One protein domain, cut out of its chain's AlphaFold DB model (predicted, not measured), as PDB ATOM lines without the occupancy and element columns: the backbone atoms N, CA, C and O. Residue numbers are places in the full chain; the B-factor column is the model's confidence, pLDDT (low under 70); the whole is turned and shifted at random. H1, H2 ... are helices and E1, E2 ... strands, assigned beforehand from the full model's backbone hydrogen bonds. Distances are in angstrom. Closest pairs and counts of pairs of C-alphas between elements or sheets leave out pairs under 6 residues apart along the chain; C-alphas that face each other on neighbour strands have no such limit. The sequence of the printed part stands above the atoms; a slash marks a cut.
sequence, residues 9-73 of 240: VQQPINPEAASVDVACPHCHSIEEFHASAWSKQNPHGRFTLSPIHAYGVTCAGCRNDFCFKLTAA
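Overview. This is residues 9 to 73 of the 240 residues of an uncharacterized protein of Pseudomonas veronii 1YdBTEX2 (UniProt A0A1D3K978). A small sandwich, two sheets partly face to face with their strands crossed at 55 degrees: the strongly twisted sheet E1, E5, E4 makes one layer and the hairpin E2 and E3 the other. The short helix H1 follows E3 toward one end, and the long loop of residues 39 to 53 leads from it back to the three-stranded sheet. The printed part has 65 residues, with five named strands and one named helix in the order E1, E2, E3, H1, E4, E5; the class is mostly strand, with under half of the residues in named elements. The larger sheet is mixed and the smaller antiparallel. The whole is compact, with a radius of gyration of the C-alphas of 11.3 A and spans of 30 by 24 by 17 A.

Along the chain. E1, residues 9 to 13, begins at C-alpha 9 (213.380, 224.227, 135.534). E2 is residues 19 to 23, E3 residues 30 to 34, 13.3 A long, and H1 residues 35 to 38. E4 is residues 54 to 58. E5, residues 65 to 72, is 23.6 A long and ends at C-alpha 72 (201.101, 218.407, 138.126).

Arrangement. E1 and E5 are parallel, with N 11 and O 69 at 2.8 A. E4 and E5 form an antiparallel hairpin, with N 55 and O 68 at 2.8 A. In the hairpin of E2 and E3, N 33 and O 20 are 2.8 A apart. The closest C-alphas of E1 and E2 are those of Ile 13 and Val 20, 6.7 A apart. E3 and E5 are apart. H1 is not on the larger sheet; it is too short for an O i to N i+4 pair, and its one O i to N i+3 pair is within range.

Size, cuts and confidence. The C-alphas farthest apart, of Cys 27 and Pro 43, are 31.3 A apart. The printed part has no cut; the link H1 to E4 is long. Mean pLDDT of the printed part is 83.2, with residues 41 to 44 and 50 to 52 under 70.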
ATOM      1  N   VAL A   9     213.928 225.299 136.369       89.06
ATOM      2  CA  VAL A   9     213.380 224.227 135.534       89.06
ATOM      3  C   VAL A   9     211.979 223.869 136.020       89.06
ATOM      4  O   VAL A   9     211.764 223.636 137.208       89.06
ATOM      5  N   GLN A  10     211.008 223.814 135.111       88.38
ATOM      6  CA  GLN A  10     209.685 223.270 135.416       88.38
ATOM      7  C   GLN A  10     209.715 221.764 135.195       88.38
ATOM      8  O   GLN A  10     210.067 221.319 134.105       88.38
ATOM      9  N   GLN A  11     209.340 220.995 136.213       87.75
ATOM     10  CA  GLN A  11     209.365 219.544 136.151       87.75
ATOM     11  C   GLN A  11     207.987 218.960 136.493       87.75
ATOM     12  O   GLN A  11     207.543 219.077 137.642       87.75
ATOM     13  N   PRO A  12     207.305 218.313 135.532       86.81
ATOM     14  CA  PRO A  12     206.089 217.568 135.822       86.81
ATOM     15  C   PRO A  12     206.388 216.396 136.755       86.81
ATOM     16  O   PRO A  12     207.397 215.697 136.608       86.81
ATOM     17  N   ILE A  13     205.501 216.177 137.724       85.06
ATOM     18  CA  ILE A  13     205.600 215.069 138.668       85.06
ATOM     19  C   ILE A  13     204.224 214.473 138.969       85.06
ATOM     20  O   ILE A  13     203.210 215.170 139.064       85.06
ATOM     21  N   ASN A  14     204.204 213.158 139.167       81.75
ATOM     22  CA  ASN A  14     203.095 212.486 139.823       81.75
ATOM     23  C   ASN A  14     203.076 212.896 141.316       81.75
ATOM     24  O   ASN A  14     204.080 212.680 141.996       81.75
ATOM     25  N   PRO A  15     201.971 213.446 141.858       74.50
ATOM     26  CA  PRO A  15     201.889 213.880 143.260       74.50
ATOM     27  C   PRO A  15     202.234 212.795 144.292       74.50
ATOM     28  O   PRO A  15     202.659 213.105 145.403       74.50
ATOM     29  N   GLU A  16     202.063 211.522 143.933       76.25
ATOM     30  CA  GLU A  16     202.374 210.385 144.803       76.25
ATOM     31  C   GLU A  16     203.839 209.920 144.700       76.25
ATOM     32  O   GLU A  16     204.257 209.039 145.455       76.25
ATOM     33  N   ALA A  17     204.638 210.490 143.790       77.44
ATOM     34  CA  ALA A  17     206.032 210.110 143.606       77.44
ATOM     35  C   ALA A  17     206.936 210.642 144.733       77.44
ATOM     36  O   ALA A  17     206.851 211.794 145.163       77.44
ATOM     37  N   ALA A  18     207.851 209.785 145.188       81.69
ATOM     38  CA  ALA A  18     208.866 210.127 146.189       81.69
ATOM     39  C   ALA A  18     210.180 210.648 145.573       81.69
ATOM     40  O   ALA A  18     211.053 211.129 146.301       81.69
ATOM     41  N   SER A  19     210.325 210.539 144.251       86.00
ATOM     42  CA  SER A  19     211.482 210.993 143.485       86.00
ATOM     43  C   SER A  19     211.067 211.674 142.184       86.00
ATOM     44  O   SER A  19     209.961 211.459 141.680       86.00
ATOM     45  N   VAL A  20     211.953 212.522 141.671       87.06
ATOM     46  CA  VAL A  20     211.780 213.253 140.419       87.06
ATOM     47  C   VAL A  20     213.100 213.283 139.658       87.06
ATOM     48  O   VAL A  20     214.138 213.596 140.238       87.06
ATOM     49  N   ASP A  21     213.054 212.960 138.369       87.94
ATOM     50  CA  ASP A  21     214.200 213.115 137.475       87.94
ATOM     51  C   ASP A  21     214.207 214.543 136.940       87.94
ATOM     52  O   ASP A  21     213.195 215.007 136.415       87.94
ATOM     53  N   VAL A  22     215.334 215.238 137.076       89.06
ATOM     54  CA  VAL A  22     215.476 216.623 136.615       89.06
ATOM     55  C   VAL A  22     216.720 216.741 135.747       89.06
ATOM     56  O   VAL A  22     217.810 216.320 136.139       89.06
ATOM     57  N   ALA A  23     216.562 217.339 134.568       90.62
ATOM     58  CA  ALA A  23     217.676 217.652 133.683       90.62
ATOM     59  C   ALA A  23     218.342 218.973 134.092       90.62
ATOM     60  O   ALA A  23     217.684 220.008 134.216       90.62
ATOM     61  N   CYS A  24     219.665 218.960 134.253       90.50
ATOM     62  CA  CYS A  24     220.428 220.170 134.530       90.50
ATOM     63  C   CYS A  24     220.340 221.150 133.340       90.50
ATOM     64  O   CYS A  24     220.687 220.768 132.218       90.50
ATOM     65  N   PRO A  25     219.992 222.432 133.554       91.38
ATOM     66  CA  PRO A  25     219.872 223.405 132.467       91.38
ATOM     67  C   PRO A  25     221.220 223.809 131.843       91.38
ATOM     68  O   PRO A  25     221.242 224.414 130.777       91.38
ATOM     69  N   HIS A  26     222.348 223.484 132.487       89.00
ATOM     70  CA  HIS A  26     223.687 223.844 132.005       89.00
ATOM     71  C   HIS A  26     224.377 222.743 131.196       89.00
ATOM     72  O   HIS A  26     225.107 223.043 130.256       89.00
ATOM     73  N   CYS A  27     224.220 221.479 131.598       91.50
ATOM     74  CA  CYS A  27     224.933 220.348 130.991       91.50
ATOM     75  C   CYS A  27     224.028 219.181 130.596       91.50
ATOM     76  O   CYS A  27     224.532 218.174 130.107       91.50
ATOM     77  N   HIS A  28     222.717 219.298 130.823       90.06
ATOM     78  CA  HIS A  28     221.709 218.295 130.473       90.06
ATOM     79  C   HIS A  28     221.911 216.911 131.115       90.06
ATOM     80  O   HIS A  28     221.312 215.936 130.668       90.06
ATOM     81  N   SER A  29     222.712 216.811 132.184       88.50
ATOM     82  CA  SER A  29     222.754 215.596 133.002       88.50
ATOM     83  C   SER A  29     221.419 215.419 133.716       88.50
ATOM     84  O   SER A  29     220.871 216.381 134.253       88.50
ATOM     85  N   ILE A  30     220.898 214.194 133.696       87.94
ATOM     86  CA  ILE A  30     219.656 213.829 134.377       87.94
ATOM     87  C   ILE A  30     220.027 213.228 135.725       87.94
ATOM     88  O   ILE A  30     220.827 212.291 135.790       87.94
ATOM     89  N   GLU A  31     219.450 213.775 136.788       87.12
ATOM     90  CA  GLU A  31     219.672 213.322 138.157       87.12
ATOM     91  C   GLU A  31     218.326 213.072 138.845       87.12
ATOM     92  O   GLU A  31     217.380 213.847 138.681       87.12
ATOM     93  N   GLU A  32     218.245 211.976 139.603       87.25
ATOM     94  CA  GLU A  32     217.069 211.631 140.401       87.25
ATOM     95  C   GLU A  32     217.177 212.290 141.781       87.25
ATOM     96  O   GLU A  32     218.097 212.018 142.559       87.25
ATOM     97  N   PHE A  33     216.213 213.147 142.111       87.81
ATOM     98  CA  PHE A  33     216.125 213.811 143.405       87.81
ATOM     99  C   PHE A  33     215.000 213.216 144.240       87.81
ATOM    100  O   PHE A  33     213.848 213.156 143.815       87.81
ATOM    101  N   HIS A  34     215.316 212.819 145.472       87.25
ATOM    102  CA  HIS A  34     214.336 212.290 146.417       87.25
ATOM    103  C   HIS A  34     213.807 213.382 147.345       87.25
ATOM    104  O   HIS A  34     214.575 214.155 147.920       87.25
ATOM    105  N   ALA A  35     212.497 213.378 147.595       83.81
ATOM    106  CA  ALA A  35     211.843 214.318 148.505       83.81
ATOM    107  C   ALA A  35     212.421 214.282 149.938       83.81
ATOM    108  O   ALA A  35     212.400 215.287 150.651       83.81
ATOM    109  N   SER A  36     212.984 213.140 150.350       81.88
ATOM    110  CA  SER A  36     213.652 212.941 151.642       81.88
ATOM    111  C   SER A  36     214.889 213.826 151.849       81.88
ATOM    112  O   SER A  36     215.236 214.116 152.998       81.88
ATOM    113  N   ALA A  37     215.518 214.317 150.774       84.06
ATOM    114  CA  ALA A  37     216.642 215.251 150.856       84.06
ATOM    115  C   ALA A  37     216.251 216.576 151.540       84.06
ATOM    116  O   ALA A  37     217.078 217.200 152.206       84.06
ATOM    117  N   TRP A  38     214.968 216.954 151.485       82.12
ATOM    118  CA  TRP A  38     214.416 218.155 152.121       82.12
ATOM    119  C   TRP A  38     213.650 217.854 153.416       82.12
ATOM    120  O   TRP A  38     212.697 218.550 153.753       82.12
ATOM    121  N   SER A  39     214.076 216.851 154.189       70.31
ATOM    122  CA  SER A  39     213.426 216.410 155.442       70.31
ATOM    123  C   SER A  39     213.044 217.525 156.435       70.31
ATOM    124  O   SER A  39     212.036 217.407 157.126       70.31
ATOM    125  N   LYS A  40     213.799 218.634 156.493       70.31
ATOM    126  CA  LYS A  40     213.481 219.800 157.346       70.31
ATOM    127  C   LYS A  40     212.254 220.592 156.879       70.31
ATOM    128  O   LYS A  40     211.583 221.205 157.699       70.31
ATOM    129  N   GLN A  41     212.006 220.617 155.574       66.12
ATOM    130  CA  GLN A  41     210.905 221.339 154.924       66.12
ATOM    131  C   GLN A  41     209.754 220.391 154.553       66.12
ATOM    132  O   GLN A  41     208.639 220.839 154.308       66.12
ATOM    133  N   ASN A  42     210.019 219.083 154.539       67.25
ATOM    134  CA  ASN A  42     209.104 218.047 154.094       67.25
ATOM    135  C   ASN A  42     209.128 216.822 155.030       67.25
ATOM    136  O   ASN A  42     209.808 215.828 154.751       67.25
ATOM    137  N   PRO A  43     208.370 216.861 156.136       65.44
ATOM    138  CA  PRO A  43     208.325 215.767 157.106       65.44
ATOM    139  C   PRO A  43     207.606 214.513 156.577       65.44
ATOM    140  O   PRO A  43     207.740 213.443 157.164       65.44
ATOM    141  N   HIS A  44     206.853 214.626 155.477       69.81
ATOM    142  CA  HIS A  44     206.086 213.525 154.887       69.81
ATOM    143  C   HIS A  44     206.879 212.717 153.851       69.81
ATOM    144  O   HIS A  44     206.409 211.668 153.418       69.81
ATOM    145  N   GLY A  45     208.064 213.192 153.442       71.50
ATOM    146  CA  GLY A  45     208.905 212.514 152.451       71.50
ATOM    147  C   GLY A  45     208.288 212.454 151.049       71.50
ATOM    148  O   GLY A  45     208.607 211.543 150.289       71.50
ATOM    149  N   ARG A  46     207.396 213.396 150.710       75.19
ATOM    150  CA  ARG A  46     206.684 213.480 149.420       75.19
ATOM    151  C   ARG A  46     206.675 214.899 148.887       75.19
ATOM    152  O   ARG A  46     206.485 215.828 149.665       75.19
ATOM    153  N   PHE A  47     206.875 215.089 147.593       78.38
ATOM    154  CA  PHE A  47     206.880 216.430 147.017       78.38
ATOM    155  C   PHE A  47     205.530 217.145 147.180       78.38
ATOM    156  O   PHE A  47     204.473 216.518 147.129       78.38
ATOM    157  N   THR A  48     205.558 218.464 147.383       73.31
ATOM    158  CA  THR A  48     204.355 219.284 147.572       73.31
ATOM    159  C   THR A  48     204.182 220.244 146.400       73.31
ATOM    160  O   THR A  48     205.028 221.093 146.138       73.31
ATOM    161  N   LEU A  49     203.051 220.129 145.697       75.75
ATOM    162  CA  LEU A  49     202.702 221.020 144.582       75.75
ATOM    163  C   LEU A  49     202.139 222.375 145.048       75.75
ATOM    164  O   LEU A  49     202.057 223.315 144.263       75.75
ATOM    165  N   SER A  50     201.725 222.484 146.317       63.97
ATOM    166  CA  SER A  50     201.142 223.706 146.876       63.97
ATOM    167  C   SER A  50     201.512 223.912 148.355       63.97
ATOM    168  O   SER A  50     201.426 222.952 149.127       63.97
ATOM    169  N   PRO A  51     201.882 225.144 148.776       64.06
ATOM    170  CA  PRO A  51     202.236 226.279 147.911       64.06
ATOM    171  C   PRO A  51     203.455 225.939 147.030       64.06
ATOM    172  O   PRO A  51     204.196 225.015 147.351       64.06
ATOM    173  N   ILE A  52     203.625 226.623 145.892       61.50
ATOM    174  CA  ILE A  52     204.695 226.328 144.920       61.50
ATOM    175  C   ILE A  52     206.058 226.515 145.601       61.50
ATOM    176  O   ILE A  52     206.476 227.646 145.853       61.50
ATOM    177  N   HIS A  53     206.745 225.412 145.898       72.56
ATOM    178  CA  HIS A  53     208.111 225.422 146.411       72.56
ATOM    179  C   HIS A  53     209.085 225.223 145.248       72.56
ATOM    180  O   HIS A  53     208.897 224.338 144.414       72.56
ATOM    181  N   ALA A  54     210.124 226.055 145.197       83.25
ATOM    182  CA  ALA A  54     211.289 225.789 144.367       83.25
ATOM    183  C   ALA A  54     212.288 224.957 145.179       83.25
ATOM    184  O   ALA A  54     212.587 225.282 146.332       83.25
ATOM    185  N   TYR A  55     212.804 223.894 144.576       85.38
ATOM    186  CA  TYR A  55     213.797 223.012 145.172       85.38
ATOM    187  C   TYR A  55     215.163 223.360 144.589       85.38
ATOM    188  O   TYR A  55     215.404 223.169 143.399       85.38
ATOM    189  N   GLY A  56     216.039 223.928 145.418       88.44
ATOM    190  CA  GLY A  56     217.417 224.232 145.035       88.44
ATOM    191  C   GLY A  56     218.288 222.980 145.075       88.44
ATOM    192  O   GLY A  56     218.242 222.232 146.056       88.44
ATOM    193  N   VAL A  57     219.078 222.772 144.025       90.19
ATOM    194  CA  VAL A  57     219.983 221.630 143.865       90.19
ATOM    195  C   VAL A  57     221.293 222.051 143.208       90.19
ATOM    196  O   VAL A  57     221.344 223.011 142.441       90.19
ATOM    197  N   THR A  58     222.351 221.295 143.490       91.50
ATOM    198  CA  THR A  58     223.652 221.423 142.828       91.50
ATOM    199  C   THR A  58     223.836 220.231 141.904       91.50
ATOM    200  O   THR A  58     223.796 219.090 142.361       91.50
ATOM    201  N   CYS A  59     224.057 220.487 140.616       90.88
ATOM    202  CA  CYS A  59     224.308 219.435 139.632       90.88
ATOM    203  C   CYS A  59     225.606 218.674 139.952       90.88
ATOM    204  O   CYS A  59     226.666 219.293 140.089       90.88
ATOM    205  N   ALA A  60     225.571 217.341 140.002       90.38
ATOM    206  CA  ALA A  60     226.763 216.524 140.232       90.38
ATOM    207  C   ALA A  60     227.758 216.590 139.057       90.38
ATOM    208  O   ALA A  60     228.970 216.497 139.266       90.38
ATOM    209  N   GLY A  61     227.261 216.781 137.829       89.38
ATOM    210  CA  GLY A  61     228.076 216.850 136.612       89.38
ATOM    211  C   GLY A  61     228.854 218.159 136.459       89.38
ATOM    212  O   GLY A  61     230.080 218.149 136.338       89.38
ATOM    213  N   CYS A  62     228.156 219.299 136.458       91.88
ATOM    214  CA  CYS A  62     228.765 220.612 136.206       91.88
ATOM    215  C   CYS A  62     229.007 221.454 137.466       91.88
ATOM    216  O   CYS A  62     229.686 222.474 137.373       91.88
ATOM    217  N   ARG A  63     228.503 221.027 138.634       91.75
ATOM    218  CA  ARG A  63     228.602 221.736 139.925       91.75
ATOM    219  C   ARG A  63     227.955 223.125 139.957       91.75
ATOM    220  O   ARG A  63     228.200 223.874 140.895       91.75
ATOM    221  N   ASN A  64     227.125 223.452 138.967       90.12
ATOM    222  CA  ASN A  64     226.306 224.657 138.997       90.12
ATOM    223  C   ASN A  64     225.031 224.417 139.804       90.12
ATOM    224  O   ASN A  64     224.422 223.343 139.728       90.12
ATOM    225  N   ASP A  65     224.630 225.453 140.529       91.94
ATOM    226  CA  ASP A  65     223.383 225.482 141.276       91.94
ATOM    227  C   ASP A  65     222.233 225.901 140.362       91.94
ATOM    228  O   ASP A  65     222.365 226.807 139.536       91.94
ATOM    229  N   PHE A  66     221.091 225.249 140.523       91.69
ATOM    230  CA  PHE A  66     219.851 225.596 139.840       91.69
ATOM    231  C   PHE A  66     218.662 225.241 140.734       91.69
ATOM    232  O   PHE A  66     218.814 224.593 141.776       91.69
ATOM    233  N   CYS A  67     217.465 225.681 140.362       90.56
ATOM    234  CA  CYS A  67     216.246 225.297 141.059       90.56
ATOM    235  C   CYS A  67     215.268 224.612 140.112       90.56
ATOM    236  O   CYS A  67     215.255 224.862 138.907       90.56
ATOM    237  N   PHE A  68     214.425 223.742 140.658       89.69
ATOM    238  CA  PHE A  68     213.281 223.223 139.925       89.69
ATOM    239  C   PHE A  68     211.979 223.462 140.680       89.69
ATOM    240  O   PHE A  68     211.930 223.419 141.913       89.69
ATOM    241  N   LYS A  69     210.915 223.725 139.926       88.88
ATOM    242  CA  LYS A  69     209.541 223.809 140.413       88.88
ATOM    243  C   LYS A  69     208.743 222.650 139.859       88.88
ATOM    244  O   LYS A  69     208.930 222.240 138.717       88.88
ATOM    245  N   LEU A  70     207.849 222.138 140.688       87.25
ATOM    246  CA  LEU A  70     207.035 220.991 140.335       87.25
ATOM    247  C   LEU A  70     205.687 221.434 139.786       87.25
ATOM    248  O   LEU A  70     205.018 222.291 140.368       87.25
ATOM    249  N   THR A  71     205.279 220.806 138.693       87.81
ATOM    250  CA  THR A  71     203.945 220.940 138.109       87.81
ATOM    251  C   THR A  71     203.218 219.600 138.174       87.81
ATOM    252  O   THR A  71     203.837 218.537 138.244       87.81
ATOM    253  N   ALA A  72     201.886 219.634 138.199       85.25
ATOM    254  CA  ALA A  72     201.101 218.407 138.126       85.25
ATOM    255  C   ALA A  72     201.268 217.779 136.734       85.25
ATOM    256  O   ALA A  72     200.983 218.442 135.738       85.25
ATOM    257  N   ALA A  73     201.717 216.523 136.681       86.31
ATOM    258  CA  ALA A  73     201.768 215.755 135.438       86.31
ATOM    259  C   ALA A  73     200.349 215.477 134.912       86.31
ATOM    260  O   ALA A  73     199.472 215.070 135.682       86.31
TER     261      ALA A  73